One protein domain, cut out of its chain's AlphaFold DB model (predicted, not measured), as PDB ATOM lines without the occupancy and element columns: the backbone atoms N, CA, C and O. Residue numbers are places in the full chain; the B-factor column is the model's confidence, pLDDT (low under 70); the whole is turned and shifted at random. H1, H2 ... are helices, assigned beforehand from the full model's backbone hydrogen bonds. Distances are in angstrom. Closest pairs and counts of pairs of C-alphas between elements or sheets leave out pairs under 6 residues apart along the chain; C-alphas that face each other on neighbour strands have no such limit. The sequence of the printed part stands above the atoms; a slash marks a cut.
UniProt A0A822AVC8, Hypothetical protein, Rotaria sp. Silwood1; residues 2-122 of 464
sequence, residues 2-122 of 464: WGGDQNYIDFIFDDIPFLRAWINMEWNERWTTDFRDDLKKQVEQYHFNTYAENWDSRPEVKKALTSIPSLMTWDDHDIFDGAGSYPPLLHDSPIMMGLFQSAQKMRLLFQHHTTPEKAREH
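This is residues 2 to 122 of the 464 residues of the protein "Hypothetical protein" of Rotaria sp. Silwood1 (UniProt A0A822AVC8). What shape do these atoms make? Two long helices, H4 and H7, pack side by side as an elongated core and run the same way, while H5 turns off the last end of H4 as a corner at one end of the domain. The short helices H1 and H2 lie near H4, H3 and H6 lie toward the opposite end from H5, and the long link of residues 68 to 87 runs back from H5 to H6. What are the plain figures? The printed part has 121 residues with seven named helices, H1 to H7 in order along the chain, and no named strand; the class is all helix. It is compact, with a radius of gyration of the C-alphas of 15.2 A, and elongated, spanning 49 by 31 by 25 A.

Where are the long helices? H4, residues 37 to 55, is the longest by residues and measures 26.7 A, from C-alpha 37 at (-25.693, -8.988, -35.763) to C-alpha 55 at (-44.835, 9.433, -38.273). H7, residues 94 to 110, measures 24.3 A and ends with C-alpha 110 at (-40.255, 6.543, -30.709). Where are the others? H5 spans residues 59 to 67, 12.0 A, and H2 residues 17 to 22, 8.6 A. H1, residues 12 to 15, measures 5.0 A, H3, residues 27 to 30, 5.5 A, and H6, residues 88 to 91, 4.8 A.

What touches H4? H7 touches it at a steep tilt of 37 degrees, only just past shallow, the same way; the closest C-alphas, of Glu 44 and Ser 102, are 5.6 A apart. H5 touches H4 only at the corner, at residues 54 to 55 of H4 alone, about perpendicular at 87 degrees, with the closest C-alphas, of Trp 55 and Lys 62, 5.4 A apart. How do the short helices stand? H1 and H2 touch only at the corner, with the closest C-alphas, of Phe 13 and Leu 19, 4.9 A apart. H1 is close to H4 but not clearly touching, at 7.5 A between the C-alphas of Ile 12 and Tyr 46; H6 is likewise close to H7 but not clearly touching, at 6.9 A between those of His 91 and Met 97. H3 and H5 are apart. How do the backbones run? In H2, H4, H5 and H7 every O i to N i+4 pair is within hydrogen-bond range; H1, H3 and H6 are too short for such a pair.

How far does it reach? The two C-alphas farthest apart, of Asn 28 and Ser 67, are 49.4 A apart. Which links are long, and is there a cut? The link from H5 to H6, with 20 residues, is long, and the printed part has no cut. How sure is the model? The mean pLDDT of the printed part is 92.1, and no printed residue is under 70.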
ATOM      1  N   TRP A   2     -52.888   6.010 -27.136       91.81
ATOM      2  CA  TRP A   2     -52.634   5.060 -28.221       91.81
ATOM      3  C   TRP A   2     -52.425   3.690 -27.576       91.81
ATOM      4  O   TRP A   2     -51.515   3.553 -26.768       91.81
ATOM      5  N   GLY A   3     -53.340   2.748 -27.815       90.50
ATOM      6  CA  GLY A   3     -53.411   1.490 -27.058       90.50
ATOM      7  C   GLY A   3     -52.507   0.373 -27.570       90.50
ATOM      8  O   GLY A   3     -52.186  -0.525 -26.807       90.50
ATOM      9  N   GLY A   4     -52.085   0.451 -28.824       91.12
ATOM     10  CA  GLY A   4     -51.395  -0.618 -29.534       91.12
ATOM     11  C   GLY A   4     -51.402  -0.334 -31.032       91.12
ATOM     12  O   GLY A   4     -51.980   0.687 -31.441       91.12
ATOM     13  N   ASP A   5     -50.743  -1.179 -31.816       91.88
ATOM     14  CA  ASP A   5     -50.704  -1.144 -33.282       91.88
ATOM     15  C   ASP A   5     -50.370   0.233 -33.856       91.88
ATOM     16  O   ASP A   5     -51.029   0.747 -34.772       91.88
ATOM     17  N   GLN A   6     -49.355   0.898 -33.294       90.06
ATOM     18  CA  GLN A   6     -48.907   2.172 -33.862       90.06
ATOM     19  C   GLN A   6     -48.294   1.965 -35.245       90.06
ATOM     20  O   GLN A   6     -48.408   2.842 -36.109       90.06
ATOM     21  N   ASN A   7     -47.658   0.812 -35.448       90.31
ATOM     22  CA  ASN A   7     -47.212   0.328 -36.744       90.31
ATOM     23  C   ASN A   7     -47.620  -1.136 -36.925       90.31
ATOM     24  O   ASN A   7     -47.747  -1.856 -35.948       90.31
ATOM     25  N   TYR A   8     -47.759  -1.557 -38.183       90.00
ATOM     26  CA  TYR A   8     -47.901  -2.961 -38.567       90.00
ATOM     27  C   TYR A   8     -46.576  -3.414 -39.182       90.00
ATOM     28  O   TYR A   8     -46.245  -3.010 -40.300       90.00
ATOM     29  N   ILE A   9     -45.789  -4.176 -38.421       91.75
ATOM     30  CA  ILE A   9     -44.443  -4.651 -38.792       91.75
ATOM     31  C   ILE A   9     -44.487  -6.059 -39.420       91.75
ATOM     32  O   ILE A   9     -43.464  -6.612 -39.808       91.75
ATOM     33  N   ASP A  10     -45.671  -6.628 -39.619       88.12
ATOM     34  CA  ASP A  10     -45.869  -8.024 -40.046       88.12
ATOM     35  C   ASP A  10     -45.159  -8.382 -41.358       88.12
ATOM     36  O   ASP A  10     -44.657  -9.493 -41.530       88.12
ATOM     37  N   PHE A  11     -45.037  -7.417 -42.273       89.25
ATOM     38  CA  PHE A  11     -44.367  -7.605 -43.562       89.25
ATOM     39  C   PHE A  11     -42.844  -7.755 -43.457       89.25
ATOM     40  O   PHE A  11     -42.197  -8.074 -44.453       89.25
ATOM     41  N   ILE A  12     -42.249  -7.611 -42.268       93.69
ATOM     42  CA  ILE A  12     -40.805  -7.779 -42.058       93.69
ATOM     43  C   ILE A  12     -40.302  -9.163 -42.504       93.69
ATOM     44  O   ILE A  12     -39.183  -9.283 -43.011       93.69
ATOM     45  N   PHE A  13     -41.137 -10.201 -42.368       90.75
ATOM     46  CA  PHE A  13     -40.812 -11.563 -42.801       90.75
ATOM     47  C   PHE A  13     -40.771 -11.708 -44.316       90.75
ATOM     48  O   PHE A  13     -40.015 -12.532 -44.826       90.75
ATOM     49  N   ASP A  14     -41.532 -10.894 -45.039       90.00
ATOM     50  CA  ASP A  14     -41.444 -10.830 -46.487       90.00
ATOM     51  C   ASP A  14     -40.314  -9.898 -46.913       90.00
ATOM     52  O   ASP A  14     -39.536 -10.255 -47.794       90.00
ATOM     53  N   ASP A  15     -40.155  -8.734 -46.297       93.56
ATOM     54  CA  ASP A  15     -39.252  -7.691 -46.782       93.56
ATOM     55  C   ASP A  15     -37.771  -7.984 -46.522       93.56
ATOM     56  O   ASP A  15     -36.924  -7.651 -47.357       93.56
ATOM     57  N   ILE A  16     -37.433  -8.645 -45.408       95.75
ATOM     58  CA  ILE A  16     -36.047  -9.005 -45.089       95.75
ATOM     59  C   ILE A  16     -35.721 -10.376 -45.706       95.75
ATOM     60  O   ILE A  16     -36.258 -11.390 -45.252       95.75
ATOM     61  N   PRO A  17     -34.785 -10.474 -46.677       95.75
ATOM     62  CA  PRO A  17     -34.524 -11.720 -47.406       95.75
ATOM     63  C   PRO A  17     -34.178 -12.912 -46.510       95.75
ATOM     64  O   PRO A  17     -34.572 -14.042 -46.798       95.75
ATOM     65  N   PHE A  18     -33.450 -12.666 -45.417       96.12
ATOM     66  CA  PHE A  18     -33.105 -13.721 -44.470       96.12
ATOM     67  C   PHE A  18     -34.327 -14.235 -43.700       96.12
ATOM     68  O   PHE A  18     -34.476 -15.447 -43.569       96.12
ATOM     69  N   LEU A  19     -35.220 -13.351 -43.242       94.62
ATOM     70  CA  LEU A  19     -36.452 -13.764 -42.565       94.62
ATOM     71  C   LEU A  19     -37.388 -14.501 -43.528       94.62
ATOM     72  O   LEU A  19     -37.937 -15.539 -43.162       94.62
ATOM     73  N   ARG A  20     -37.458 -14.056 -44.790       92.75
ATOM     74  CA  ARG A  20     -38.208 -14.742 -45.854       92.75
ATOM     75  C   ARG A  20     -37.698 -16.160 -46.093       92.75
ATOM     76  O   ARG A  20     -38.477 -17.079 -46.332       92.75
ATOM     77  N   ALA A  21     -36.383 -16.362 -46.044       92.50
ATOM     78  CA  ALA A  21     -35.805 -17.700 -46.114       92.50
ATOM     79  C   ALA A  21     -36.101 -18.506 -44.837       92.50
ATOM     80  O   ALA A  21     -36.495 -19.667 -44.926       92.50
ATOM     81  N   TRP A  22     -35.977 -17.881 -43.664       92.00
ATOM     82  CA  TRP A  22     -36.195 -18.509 -42.359       92.00
ATOM     83  C   TRP A  22     -37.617 -19.061 -42.183       92.00
ATOM     84  O   TRP A  22     -37.773 -20.217 -41.788       92.00
ATOM     85  N   ILE A  23     -38.663 -18.324 -42.587       87.69
ATOM     86  CA  ILE A  23     -40.057 -18.818 -42.537       87.69
ATOM     87  C   ILE A  23     -40.310 -20.036 -43.443       87.69
ATOM     88  O   ILE A  23     -41.343 -20.695 -43.316       87.69
ATOM     89  N   ASN A  24     -39.384 -20.348 -44.354       85.06
ATOM     90  CA  ASN A  24     -39.441 -21.488 -45.266       85.06
ATOM     91  C   ASN A  24     -38.463 -22.618 -44.891       85.06
ATOM     92  O   ASN A  24     -38.472 -23.650 -45.557       85.06
ATOM     93  N   MET A  25     -37.656 -22.463 -43.832       86.00
ATOM     94  CA  MET A  25     -36.764 -23.522 -43.338       86.00
ATOM     95  C   MET A  25     -37.552 -24.708 -42.775       86.00
ATOM     96  O   MET A  25     -38.733 -24.579 -42.424       86.00
ATOM     97  N   GLU A  26     -36.898 -25.860 -42.640       81.25
ATOM     98  CA  GLU A  26     -37.476 -27.007 -41.942       81.25
ATOM     99  C   GLU A  26     -37.733 -26.674 -40.470       81.25
ATOM    100  O   GLU A  26     -36.984 -25.913 -39.858       81.25
ATOM    101  N   TRP A  27     -38.801 -27.245 -39.895       73.44
ATOM    102  CA  TRP A  27     -39.283 -26.913 -38.545       73.44
ATOM    103  C   TRP A  27     -38.118 -26.902 -37.539       73.44
ATOM    104  O   TRP A  27     -37.843 -25.855 -36.964       73.44
ATOM    105  N   ASN A  28     -37.344 -27.994 -37.457       79.69
ATOM    106  CA  ASN A  28     -36.221 -28.151 -36.518       79.69
ATOM    107  C   ASN A  28     -35.065 -27.154 -36.681       79.69
ATOM    108  O   ASN A  28     -34.343 -26.881 -35.720       79.69
ATOM    109  N   GLU A  29     -34.881 -26.612 -37.879       82.31
ATOM    110  CA  GLU A  29     -33.821 -25.642 -38.155       82.31
ATOM    111  C   GLU A  29     -34.242 -24.230 -37.720       82.31
ATOM    112  O   GLU A  29     -33.405 -23.435 -37.291       82.31
ATOM    113  N   ARG A  30     -35.547 -23.920 -37.739       81.06
ATOM    114  CA  ARG A  30     -36.048 -22.568 -37.438       81.06
ATOM    115  C   ARG A  30     -35.695 -22.098 -36.033       81.06
ATOM    116  O   ARG A  30     -35.172 -20.997 -35.892       81.06
ATOM    117  N   TRP A  31     -35.975 -22.902 -35.005       82.25
ATOM    118  CA  TRP A  31     -35.793 -22.451 -33.616       82.25
ATOM    119  C   TRP A  31     -34.346 -22.484 -33.128       82.25
ATOM    120  O   TRP A  31     -34.054 -21.932 -32.073       82.25
ATOM    121  N   THR A  32     -33.441 -23.124 -33.870       88.25
ATOM    122  CA  THR A  32     -32.000 -23.133 -33.564       88.25
ATOM    123  C   THR A  32     -31.220 -22.109 -34.384       88.25
ATOM    124  O   THR A  32     -30.025 -21.940 -34.165       88.25
ATOM    125  N   THR A  33     -31.876 -21.412 -35.316       93.25
ATOM    126  CA  THR A  33     -31.232 -20.394 -36.148       93.25
ATOM    127  C   THR A  33     -30.866 -19.170 -35.311       93.25
ATOM    128  O   THR A  33     -31.728 -18.561 -34.679       93.25
ATOM    129  N   ASP A  34     -29.594 -18.775 -35.357       95.19
ATOM    130  CA  ASP A  34     -29.086 -17.622 -34.615       95.19
ATOM    131  C   ASP A  34     -29.613 -16.283 -35.148       95.19
ATOM    132  O   ASP A  34     -29.641 -16.021 -36.358       95.19
ATOM    133  N   PHE A  35     -29.920 -15.371 -34.224       97.12
ATOM    134  CA  PHE A  35     -30.185 -13.970 -34.536       97.12
ATOM    135  C   PHE A  35     -28.878 -13.188 -34.625       97.12
ATOM    136  O   PHE A  35     -28.362 -12.651 -33.646       97.12
ATOM    137  N   ARG A  36     -28.314 -13.176 -35.831       96.69
ATOM    138  CA  ARG A  36     -27.006 -12.582 -36.116       96.69
ATOM    139  C   ARG A  36     -27.021 -11.050 -36.053       96.69
ATOM    140  O   ARG A  36     -28.037 -10.410 -36.321       96.69
ATOM    141  N   ASP A  37     -25.855 -10.450 -35.822       97.44
ATOM    142  CA  ASP A  37     -25.693  -8.988 -35.763       97.44
ATOM    143  C   ASP A  37     -26.058  -8.264 -37.071       97.44
ATOM    144  O   ASP A  37     -26.565  -7.140 -37.041       97.44
ATOM    145  N   ASP A  38     -25.809  -8.879 -38.234       97.50
ATOM    146  CA  ASP A  38     -26.208  -8.327 -39.536       97.50
ATOM    147  C   ASP A  38     -27.730  -8.299 -39.697       97.50
ATOM    148  O   ASP A  38     -28.276  -7.340 -40.248       97.50
ATOM    149  N   LEU A  39     -28.418  -9.324 -39.187       97.88
ATOM    150  CA  LEU A  39     -29.874  -9.387 -39.173       97.88
ATOM    151  C   LEU A  39     -30.449  -8.377 -38.180       97.88
ATOM    152  O   LEU A  39     -31.350  -7.627 -38.543       97.88
ATOM    153  N   LYS A  40     -29.883  -8.289 -36.970       98.19
ATOM    154  CA  LYS A  40     -30.278  -7.296 -35.966       98.19
ATOM    155  C   LYS A  40     -30.254  -5.879 -36.530       98.19
ATOM    156  O   LYS A  40     -31.223  -5.144 -36.372       98.19
ATOM    157  N   LYS A  41     -29.182  -5.499 -37.234       98.12
ATOM    158  CA  LYS A  41     -29.081  -4.181 -37.884       98.12
ATOM    159  C   LYS A  41     -30.170  -3.965 -38.935       98.12
ATOM    160  O   LYS A  41     -30.731  -2.877 -38.990       98.12
ATOM    161  N   GLN A  42     -30.475  -4.977 -39.749       98.25
ATOM    162  CA  GLN A  42     -31.542  -4.894 -40.753       98.25
ATOM    163  C   GLN A  42     -32.921  -4.731 -40.105       98.25
ATOM    164  O   GLN A  42     -33.681  -3.872 -40.533       98.25
ATOM    165  N   VAL A  43     -33.214  -5.500 -39.055       98.38
ATOM    166  CA  VAL A  43     -34.475  -5.425 -38.301       98.38
ATOM    167  C   VAL A  43     -34.617  -4.067 -37.612       98.38
ATOM    168  O   VAL A  43     -35.633  -3.397 -37.777       98.38
ATOM    169  N   GLU A  44     -33.591  -3.614 -36.887       98.12
ATOM    170  CA  GLU A  44     -33.602  -2.298 -36.235       98.12
ATOM    171  C   GLU A  44     -33.791  -1.163 -37.255       98.12
ATOM    172  O   GLU A  44     -34.577  -0.245 -37.012       98.12
ATOM    173  N   GLN A  45     -33.121  -1.237 -38.411       98.25
ATOM    174  CA  GLN A  45     -33.284  -0.265 -39.492       98.25
ATOM    175  C   GLN A  45     -34.689  -0.314 -40.105       98.25
ATOM    176  O   GLN A  45     -35.239   0.740 -40.420       98.25
ATOM    177  N   TYR A  46     -35.264  -1.510 -40.265       98.06
ATOM    178  CA  TYR A  46     -36.621  -1.694 -40.773       98.06
ATOM    179  C   TYR A  46     -37.629  -0.989 -39.866       98.06
ATOM    180  O   TYR A  46     -38.301  -0.069 -40.320       98.06
ATOM    181  N   HIS A  47     -37.639  -1.312 -38.566       98.00
ATOM    182  CA  HIS A  47     -38.506  -0.636 -37.599       98.00
ATOM    183  C   HIS A  47     -38.290   0.881 -37.602       98.00
ATOM    184  O   HIS A  47     -39.261   1.633 -37.661       98.00
ATOM    185  N   PHE A  48     -37.035   1.349 -37.559       97.69
ATOM    186  CA  PHE A  48     -36.734   2.782 -37.571       97.69
ATOM    187  C   PHE A  48     -37.332   3.479 -38.798       97.69
ATOM    188  O   PHE A  48     -37.969   4.525 -38.660       97.69
ATOM    189  N   ASN A  49     -37.155   2.895 -39.986       96.81
ATOM    190  CA  ASN A  49     -37.703   3.433 -41.225       96.81
ATOM    191  C   ASN A  49     -39.230   3.424 -41.201       96.81
ATOM    192  O   ASN A  49     -39.829   4.439 -41.541       96.81
ATOM    193  N   THR A  50     -39.867   2.345 -40.733       95.50
ATOM    194  CA  THR A  50     -41.329   2.285 -40.625       95.50
ATOM    195  C   THR A  50     -41.873   3.378 -39.706       95.50
ATOM    196  O   THR A  50     -42.822   4.068 -40.078       95.50
ATOM    197  N   TYR A  51     -41.249   3.600 -38.543       95.94
ATOM    198  CA  TYR A  51     -41.613   4.712 -37.661       95.94
ATOM    199  C   TYR A  51     -41.423   6.062 -38.359       95.94
ATOM    200  O   TYR A  51     -42.352   6.869 -38.383       95.94
ATOM    201  N   ALA A  52     -40.255   6.309 -38.956       94.88
ATOM    202  CA  ALA A  52     -39.967   7.566 -39.644       94.88
ATOM    203  C   ALA A  52     -40.963   7.836 -40.787       94.88
ATOM    204  O   ALA A  52     -41.512   8.931 -40.894       94.88
ATOM    205  N   GLU A  53     -41.272   6.833 -41.603       92.25
ATOM    206  CA  GLU A  53     -42.229   6.947 -42.701       92.25
ATOM    207  C   GLU A  53     -43.656   7.189 -42.202       92.25
ATOM    208  O   GLU A  53     -44.346   8.091 -42.687       92.25
ATOM    209  N   ASN A  54     -44.119   6.422 -41.215       90.69
ATOM    210  CA  ASN A  54     -45.489   6.551 -40.728       90.69
ATOM    211  C   ASN A  54     -45.710   7.837 -39.927       90.69
ATOM    212  O   ASN A  54     -46.817   8.379 -39.961       90.69
ATOM    213  N   TRP A  55     -44.691   8.326 -39.218       92.38
ATOM    214  CA  TRP A  55     -44.835   9.433 -38.273       92.38
ATOM    215  C   TRP A  55     -44.363  10.774 -38.835       92.38
ATOM    216  O   TRP A  55     -44.945  11.799 -38.482       92.38
ATOM    217  N   ASP A  56     -43.359  10.790 -39.719       90.00
ATOM    218  CA  ASP A  56     -42.851  12.020 -40.340       90.00
ATOM    219  C   ASP A  56     -43.410  12.242 -41.753       90.00
ATOM    220  O   ASP A  56     -43.873  13.342 -42.072       90.00
ATOM    221  N   SER A  57     -43.438  11.203 -42.594       89.31
ATOM    222  CA  SER A  57     -43.850  11.346 -44.001       89.31
ATOM    223  C   SER A  57     -45.365  11.488 -44.189       89.31
ATOM    224  O   SER A  57     -45.804  11.941 -45.248       89.31
ATOM    225  N   ARG A  58     -46.181  11.137 -43.183       87.56
ATOM    226  CA  ARG A  58     -47.645  11.315 -43.196       87.56
ATOM    227  C   ARG A  58     -48.026  12.651 -42.535       87.56
ATOM    228  O   ARG A  58     -47.980  12.741 -41.305       87.56
ATOM    229  N   PRO A  59     -48.446  13.686 -43.294       88.38
ATOM    230  CA  PRO A  59     -48.647  15.034 -42.752       88.38
ATOM    231  C   PRO A  59     -49.656  15.105 -41.601       88.38
ATOM    232  O   PRO A  59     -49.475  15.877 -40.660       88.38
ATOM    233  N   GLU A  60     -50.718  14.303 -41.661       86.00
ATOM    234  CA  GLU A  60     -51.771  14.256 -40.649       86.00
ATOM    235  C   GLU A  60     -51.262  13.663 -39.329       86.00
ATOM    236  O   GLU A  60     -51.537  14.217 -38.264       86.00
ATOM    237  N   VAL A  61     -50.475  12.582 -39.401       88.06
ATOM    238  CA  VAL A  61     -49.866  11.935 -38.228       88.06
ATOM    239  C   VAL A  61     -48.816  12.855 -37.618       88.06
ATOM    240  O   VAL A  61     -48.879  13.141 -36.422       88.06
ATOM    241  N   LYS A  62     -47.926  13.416 -38.446       90.50
ATOM    242  CA  LYS A  62     -46.919  14.393 -38.015       90.50
ATOM    243  C   LYS A  62     -47.557  15.577 -37.299       90.50
ATOM    244  O   LYS A  62     -47.113  15.971 -36.220       90.50
ATOM    245  N   LYS A  63     -48.635  16.140 -37.857       89.56
ATOM    246  CA  LYS A  63     -49.373  17.240 -37.224       89.56
ATOM    247  C   LYS A  63     -49.965  16.824 -35.877       89.56
ATOM    248  O   LYS A  63     -49.871  17.595 -34.926       89.56
ATOM    249  N   ALA A  64     -50.551  15.630 -35.776       88.44
ATOM    250  CA  ALA A  64     -51.104  15.132 -34.519       88.44
ATOM    251  C   ALA A  64     -50.015  14.955 -33.448       88.44
ATOM    252  O   ALA A  64     -50.143  15.517 -32.363       88.44
ATOM    253  N   LEU A  65     -48.919  14.260 -33.766       91.06
ATOM    254  CA  LEU A  65     -47.820  13.990 -32.828       91.06
ATOM    255  C   LEU A  65     -47.077  15.259 -32.387       91.06
ATOM    256  O   LEU A  65     -46.644  15.349 -31.243       91.06
ATOM    257  N   THR A  66     -46.970  16.266 -33.259       91.81
ATOM    258  CA  THR A  66     -46.352  17.564 -32.917       91.81
ATOM    259  C   THR A  66     -47.270  18.496 -32.124       91.81
ATOM    260  O   THR A  66     -46.785  19.463 -31.542       91.81
ATOM    261  N   SER A  67     -48.580  18.226 -32.085       91.75
ATOM    262  CA  SER A  67     -49.574  19.115 -31.458       91.75
ATOM    263  C   SER A  67     -50.258  18.519 -30.225       91.75
ATOM    264  O   SER A  67     -50.845  19.265 -29.443       91.75
ATOM    265  N   ILE A  68     -50.242  17.193 -30.057       90.00
ATOM    266  CA  ILE A  68     -51.017  16.481 -29.035       90.00
ATOM    267  C   ILE A  68     -50.071  15.618 -28.188       90.00
ATOM    268  O   ILE A  68     -49.489  14.663 -28.711       90.00
ATOM    269  N   PRO A  69     -49.955  15.883 -26.871       90.56
ATOM    270  CA  PRO A  69     -49.254  14.988 -25.961       90.56
ATOM    271  C   PRO A  69     -49.836  13.578 -26.040       90.56
ATOM    272  O   PRO A  69     -51.049  13.381 -25.929       90.56
ATOM    273  N   SER A  70     -48.966  12.593 -26.233       91.81
ATOM    274  CA  SER A  70     -49.372  11.208 -26.439       91.81
ATOM    275  C   SER A  70     -48.853  10.327 -25.309       91.81
ATOM    276  O   SER A  70     -47.686  10.383 -24.945       91.81
ATOM    277  N   LEU A  71     -49.752   9.515 -24.758       95.12
ATOM    278  CA  LEU A  71     -49.426   8.371 -23.913       95.12
ATOM    279  C   LEU A  71     -49.730   7.128 -24.741       95.12
ATOM    280  O   LEU A  71     -50.861   6.997 -25.235       95.12
ATOM    281  N   MET A  72     -48.718   6.288 -24.928       95.44
ATOM    282  CA  MET A  72     -48.747   5.156 -25.849       95.44
ATOM    283  C   MET A  72     -48.408   3.860 -25.118       95.44
ATOM    284  O   MET A  72     -47.546   3.854 -24.245       95.44
ATOM    285  N   THR A  73     -49.087   2.784 -25.482       94.00
ATOM    286  CA  THR A  73     -48.694   1.394 -25.240       94.00
ATOM    287  C   THR A  73     -48.621   0.696 -26.592       94.00
ATOM    288  O   THR A  73     -49.188   1.186 -27.564       94.00
ATOM    289  N   TRP A  74     -47.943  -0.437 -26.641       94.75
ATOM    290  CA  TRP A  74     -47.778  -1.250 -27.843       94.75
ATOM    291  C   TRP A  74     -48.636  -2.517 -27.811       94.75
ATOM    292  O   TRP A  74     -48.996  -2.974 -26.720       94.75
ATOM    293  N   ASP A  75     -48.900  -3.076 -28.989       94.12
ATOM    294  CA  ASP A  75     -49.448  -4.427 -29.162       94.12
ATOM    295  C   ASP A  75     -48.502  -5.310 -29.990       94.12
ATOM    296  O   ASP A  75     -47.335  -4.967 -30.198       94.12
ATOM    297  N   ASP A  76     -48.972  -6.480 -30.408       91.56
ATOM    298  CA  ASP A  76     -48.215  -7.417 -31.226       91.56
ATOM    299  C   ASP A  76     -47.805  -6.846 -32.578       91.56
ATOM    300  O   ASP A  76     -46.634  -6.985 -32.911       91.56
ATOM    301  N   HIS A  77     -48.665  -6.146 -33.321       92.00
ATOM    302  CA  HIS A  77     -48.303  -5.639 -34.653       92.00
ATOM    303  C   HIS A  77     -47.160  -4.605 -34.642       92.00
ATOM    304  O   HIS A  77     -46.463  -4.440 -35.651       92.00
ATOM    305  N   ASP A  78     -46.869  -3.973 -33.496       94.19
ATOM    306  CA  ASP A  78     -45.664  -3.147 -33.311       94.19
ATOM    307  C   ASP A  78     -44.355  -3.970 -33.346       94.19
ATOM    308  O   ASP A  78     -43.255  -3.408 -33.435       94.19
ATOM    309  N   ILE A  79     -44.479  -5.297 -33.265       94.38
ATOM    310  CA  ILE A  79     -43.435  -6.322 -33.241       94.38
ATOM    311  C   ILE A  79     -43.587  -7.224 -34.476       94.38
ATOM    312  O   ILE A  79     -42.729  -7.206 -35.358       94.38
ATOM    313  N   PHE A  80     -44.667  -8.007 -34.492       89.31
ATOM    314  CA  PHE A  80     -45.221  -8.871 -35.528       89.31
ATOM    315  C   PHE A  80     -46.516  -9.529 -35.000       89.31
ATOM    316  O   PHE A  80     -46.607  -9.820 -33.808       89.31
ATOM    317  N   ASP A  81     -47.457  -9.838 -35.893       85.88
ATOM    318  CA  ASP A  81     -48.730 -10.528 -35.616       85.88
ATOM    319  C   ASP A  81     -48.589 -11.724 -34.641       85.88
ATOM    320  O   ASP A  81     -47.774 -12.638 -34.856       85.88
ATOM    321  N   GLY A  82     -49.353 -11.707 -33.543       81.56
ATOM    322  CA  GLY A  82     -49.394 -12.746 -32.510       81.56
ATOM    323  C   GLY A  82     -48.189 -12.795 -31.557       81.56
ATOM    324  O   GLY A  82     -47.964 -13.812 -30.887       81.56
ATOM    325  N   ALA A  83     -47.354 -11.751 -31.489       86.62
ATOM    326  CA  ALA A  83     -46.200 -11.709 -30.586       86.62
ATOM    327  C   ALA A  83     -46.594 -11.957 -29.113       86.62
ATOM    328  O   ALA A  83     -47.406 -11.240 -28.526       86.62
ATOM    329  N   GLY A  84     -45.979 -12.973 -28.499       82.50
ATOM    330  CA  GLY A  84     -46.296 -13.446 -27.143       82.50
ATOM    331  C   GLY A  84     -47.253 -14.645 -27.088       82.50
ATOM    332  O   GLY A  84     -47.365 -15.281 -26.046       82.50
ATOM    333  N   SER A  85     -47.885 -15.017 -28.204       80.50
ATOM    334  CA  SER A  85     -48.923 -16.069 -28.236       80.50
ATOM    335  C   SER A  85     -48.482 -17.356 -28.939       80.50
ATOM    336  O   SER A  85     -49.239 -18.320 -29.068       80.50
ATOM    337  N   TYR A  86     -47.219 -17.411 -29.361       80.19
ATOM    338  CA  TYR A  86     -46.620 -18.587 -29.980       80.19
ATOM    339  C   TYR A  86     -46.160 -19.630 -28.947       80.19
ATOM    340  O   TYR A  86     -45.763 -19.276 -27.837       80.19
ATOM    341  N   PRO A  87     -46.133 -20.932 -29.304       80.19
ATOM    342  CA  PRO A  87     -45.597 -21.970 -28.428       80.19
ATOM    343  C   PRO A  87     -44.149 -21.672 -27.994       80.19
ATOM    344  O   PRO A  87     -43.372 -21.207 -28.833       80.19
ATOM    345  N   PRO A  88     -43.737 -22.035 -26.762       82.50
ATOM    346  CA  PRO A  88     -42.427 -21.668 -26.207       82.50
ATOM    347  C   PRO A  88     -41.231 -22.000 -27.106       82.50
ATOM    348  O   PRO A  88     -40.334 -21.188 -27.272       82.50
ATOM    349  N   LEU A  89     -41.248 -23.156 -27.784       80.38
ATOM    350  CA  LEU A  89     -40.172 -23.550 -28.708       80.38
ATOM    351  C   LEU A  89     -39.928 -22.539 -29.834       80.38
ATOM    352  O   LEU A  89     -38.802 -22.392 -30.298       80.38
ATOM    353  N   LEU A  90     -40.988 -21.882 -30.302       79.88
ATOM    354  CA  LEU A  90     -40.897 -20.856 -31.327       79.88
ATOM    355  C   LEU A  90     -40.672 -19.485 -30.690       79.88
ATOM    356  O   LEU A  90     -39.760 -18.776 -31.109       79.88
ATOM    357  N   HIS A  91     -41.474 -19.140 -29.682       84.81
ATOM    358  CA  HIS A  91     -41.413 -17.857 -28.985       84.81
ATOM    359  C   HIS A  91     -40.009 -17.561 -28.434       84.81
ATOM    360  O   HIS A  91     -39.459 -16.496 -28.696       84.81
ATOM    361  N   ASP A  92     -39.388 -18.544 -27.783       88.19
ATOM    362  CA  ASP A  92     -38.091 -18.395 -27.116       88.19
ATOM    363  C   ASP A  92     -36.900 -18.629 -28.065       88.19
ATOM    364  O   ASP A  92     -35.744 -18.658 -27.635       88.19
ATOM    365  N   SER A  93     -37.154 -18.813 -29.367       91.56
ATOM    366  CA  SER A  93     -36.085 -18.989 -30.355       91.56
ATOM    367  C   SER A  93     -35.260 -17.708 -30.536       91.56
ATOM    368  O   SER A  93     -35.795 -16.603 -30.382       91.56
ATOM    369  N   PRO A  94     -33.972 -17.808 -30.928       95.44
ATOM    370  CA  PRO A  94     -33.115 -16.632 -31.060       95.44
ATOM    371  C   PRO A  94     -33.688 -15.576 -32.011       95.44
ATOM    372  O   PRO A  94     -33.647 -14.391 -31.691       95.44
ATOM    373  N   ILE A  95     -34.260 -15.992 -33.151       94.69
ATOM    374  CA  ILE A  95     -34.884 -15.076 -34.119       94.69
ATOM    375  C   ILE A  95     -36.055 -14.316 -33.497       94.69
ATOM    376  O   ILE A  95     -36.074 -13.089 -33.568       94.69
ATOM    377  N   MET A  96     -37.005 -15.017 -32.875       92.50
ATOM    378  CA  MET A  96     -38.219 -14.397 -32.331       92.50
ATOM    379  C   MET A  96     -37.889 -13.440 -31.182       92.50
ATOM    380  O   MET A  96     -38.339 -12.294 -31.187       92.50
ATOM    381  N   MET A  97     -37.007 -13.848 -30.263       94.06
ATOM    382  CA  MET A  97     -36.532 -12.983 -29.179       94.06
ATOM    383  C   MET A  97     -35.731 -11.783 -29.703       94.06
ATOM    384  O   MET A  97     -35.842 -10.679 -29.172       94.06
ATOM    385  N   GLY A  98     -34.943 -11.974 -30.764       96.50
ATOM    386  CA  GLY A  98     -34.192 -10.907 -31.419       96.50
ATOM    387  C   GLY A  98     -35.083  -9.855 -32.085       96.50
ATOM    388  O   GLY A  98     -34.842  -8.652 -31.931       96.50
ATOM    389  N   LEU A  99     -36.141 -10.296 -32.775       96.62
ATOM    390  CA  LEU A  99     -37.188  -9.426 -33.321       96.62
ATOM    391  C   LEU A  99     -37.876  -8.646 -32.196       96.62
ATOM    392  O   LEU A  99     -37.935  -7.418 -32.246       96.62
ATOM    393  N   PHE A 100     -38.285  -9.345 -31.133       96.12
ATOM    394  CA  PHE A 100     -38.942  -8.752 -29.971       96.12
ATOM    395  C   PHE A 100     -38.100  -7.648 -29.318       96.12
ATOM    396  O   PHE A 100     -38.563  -6.525 -29.111       96.12
ATOM    397  N   GLN A 101     -36.829  -7.937 -29.027       96.12
ATOM    398  CA  GLN A 101     -35.907  -6.976 -28.417       96.12
ATOM    399  C   GLN A 101     -35.647  -5.765 -29.323       96.12
ATOM    400  O   GLN A 101     -35.536  -4.637 -28.833       96.12
ATOM    401  N   SER A 102     -35.573  -5.979 -30.640       97.81
ATOM    402  CA  SER A 102     -35.388  -4.898 -31.616       97.81
ATOM    403  C   SER A 102     -36.613  -3.979 -31.665       97.81
ATOM    404  O   SER A 102     -36.464  -2.758 -31.590       97.81
ATOM    405  N   ALA A 103     -37.822  -4.548 -31.687       97.50
ATOM    406  CA  ALA A 103     -39.075  -3.800 -31.619       97.50
ATOM    407  C   ALA A 103     -39.203  -3.019 -30.302       97.50
ATOM    408  O   ALA A 103     -39.497  -1.822 -30.310       97.50
ATOM    409  N   GLN A 104     -38.897  -3.655 -29.166       97.19
ATOM    410  CA  GLN A 104     -38.931  -3.024 -27.846       97.19
ATOM    411  C   GLN A 104     -37.961  -1.835 -27.756       97.19
ATOM    412  O   GLN A 104     -38.307  -0.782 -27.221       97.19
ATOM    413  N   LYS A 105     -36.756  -1.952 -28.322       97.50
ATOM    414  CA  LYS A 105     -35.820  -0.824 -28.408       97.50
ATOM    415  C   LYS A 105     -36.431   0.348 -29.185       97.50
ATOM    416  O   LYS A 105     -36.337   1.492 -28.738       97.50
ATOM    417  N   MET A 106     -37.079   0.072 -30.316       97.75
ATOM    418  CA  MET A 106     -37.668   1.109 -31.171       97.75
ATOM    419  C   MET A 106     -38.921   1.734 -30.565       97.75
ATOM    420  O   MET A 106     -39.068   2.954 -30.627       97.75
ATOM    421  N   ARG A 107     -39.777   0.959 -29.890       95.81
ATOM    422  CA  ARG A 107     -40.928   1.526 -29.174       95.81
ATOM    423  C   ARG A 107     -40.478   2.469 -28.062       95.81
ATOM    424  O   ARG A 107     -41.062   3.532 -27.884       95.81
ATOM    425  N   LEU A 108     -39.429   2.107 -27.314       97.69
ATOM    426  CA  LEU A 108     -38.918   2.956 -26.241       97.69
ATOM    427  C   LEU A 108     -38.381   4.268 -26.818       97.69
ATOM    428  O   LEU A 108     -38.662   5.327 -26.260       97.69
ATOM    429  N   LEU A 109     -37.702   4.206 -27.967       97.31
ATOM    430  CA  LEU A 109     -37.203   5.383 -28.672       97.31
ATOM    431  C   LEU A 109     -38.335   6.282 -29.194       97.31
ATOM    432  O   LEU A 109     -38.369   7.463 -28.860       97.31
ATOM    433  N   PHE A 110     -39.250   5.744 -30.002       96.31
ATOM    434  CA  PHE A 110     -40.255   6.543 -30.709       96.31
ATOM    435  C   PHE A 110     -41.492   6.846 -29.861       96.31
ATOM    436  O   PHE A 110     -41.941   7.983 -29.834       96.31
ATOM    437  N   GLN A 111     -42.035   5.863 -29.143       95.69
ATOM    438  CA  GLN A 111     -43.292   6.030 -28.405       95.69
ATOM    439  C   GLN A 111     -43.099   6.653 -27.017       95.69
ATOM    440  O   GLN A 111     -43.984   7.349 -26.520       95.69
ATOM    441  N   HIS A 112     -41.947   6.409 -26.383       95.81
ATOM    442  CA  HIS A 112     -41.678   6.826 -25.001       95.81
ATOM    443  C   HIS A 112     -40.504   7.799 -24.853       95.81
ATOM    444  O   HIS A 112     -40.231   8.247 -23.738       95.81
ATOM    445  N   HIS A 113     -39.812   8.130 -25.947       95.56
ATOM    446  CA  HIS A 113     -38.657   9.035 -25.961       95.56
ATOM    447  C   HIS A 113     -37.587   8.658 -24.920       95.56
ATOM    448  O   HIS A 113     -37.015   9.504 -24.228       95.56
ATOM    449  N   THR A 114     -37.326   7.357 -24.792       97.50
ATOM    450  CA  THR A 114     -36.381   6.777 -23.841       97.50
ATOM    451  C   THR A 114     -35.541   5.675 -24.490       97.50
ATOM    452  O   THR A 114     -35.605   5.421 -25.689       97.50
ATOM    453  N   THR A 115     -34.705   5.030 -23.689       97.06
ATOM    454  CA  THR A 115     -33.883   3.871 -24.058       97.06
ATOM    455  C   THR A 115     -34.070   2.780 -23.004       97.06
ATOM    456  O   THR A 115     -34.505   3.113 -21.895       97.06
ATOM    457  N   PRO A 116     -33.752   1.506 -23.297       95.88
ATOM    458  CA  PRO A 116     -33.792   0.435 -22.297       95.88
ATOM    459  C   PRO A 116     -33.048   0.795 -21.003       95.88
ATOM    460  O   PRO A 116     -33.550   0.553 -19.908       95.88
ATOM    461  N   GLU A 117     -31.901   1.468 -21.126       96.88
ATOM    462  CA  GLU A 117     -31.048   1.856 -20.003       96.88
ATOM    463  C   GLU A 117     -31.681   2.961 -19.144       96.88
ATOM    464  O   GLU A 117     -31.549   2.950 -17.923       96.88
ATOM    465  N   LYS A 118     -32.406   3.902 -19.766       98.00
ATOM    466  CA  LYS A 118     -33.003   5.064 -19.078       98.00
ATOM    467  C   LYS A 118     -34.462   4.882 -18.678       98.00
ATOM    468  O   LYS A 118     -34.983   5.667 -17.891       98.00
ATOM    469  N   ALA A 119     -35.161   3.876 -19.202       97.62
ATOM    470  CA  ALA A 119     -36.606   3.737 -19.016       97.62
ATOM    471  C   ALA A 119     -37.023   3.679 -17.535       97.62
ATOM    472  O   ALA A 119     -38.033   4.274 -17.159       97.62
ATOM    473  N   ARG A 120     -36.220   3.028 -16.681       96.88
ATOM    474  CA  ARG A 120     -36.464   2.987 -15.229       96.88
ATOM    475  C   ARG A 120     -36.260   4.351 -14.562       96.88
ATOM    476  O   ARG A 120     -37.076   4.741 -13.732       96.88
ATOM    477  N   GLU A 121     -35.232   5.101 -14.963       97.38
ATOM    478  CA  GLU A 121     -34.997   6.481 -14.502       97.38
ATOM    479  C   GLU A 121     -36.157   7.405 -14.905       97.38
ATOM    480  O   GLU A 121     -36.633   8.216 -14.109       97.38
ATOM    481  N   HIS A 122     -36.700   7.194 -16.108       96.94
ATOM    482  CA  HIS A 122     -37.898   7.853 -16.630       96.94
ATOM    483  C   HIS A 122     -39.216   7.278 -16.070       96.94
ATOM    484  O   HIS A 122     -40.277   7.438 -16.670       96.94
TER     485      HIS A 122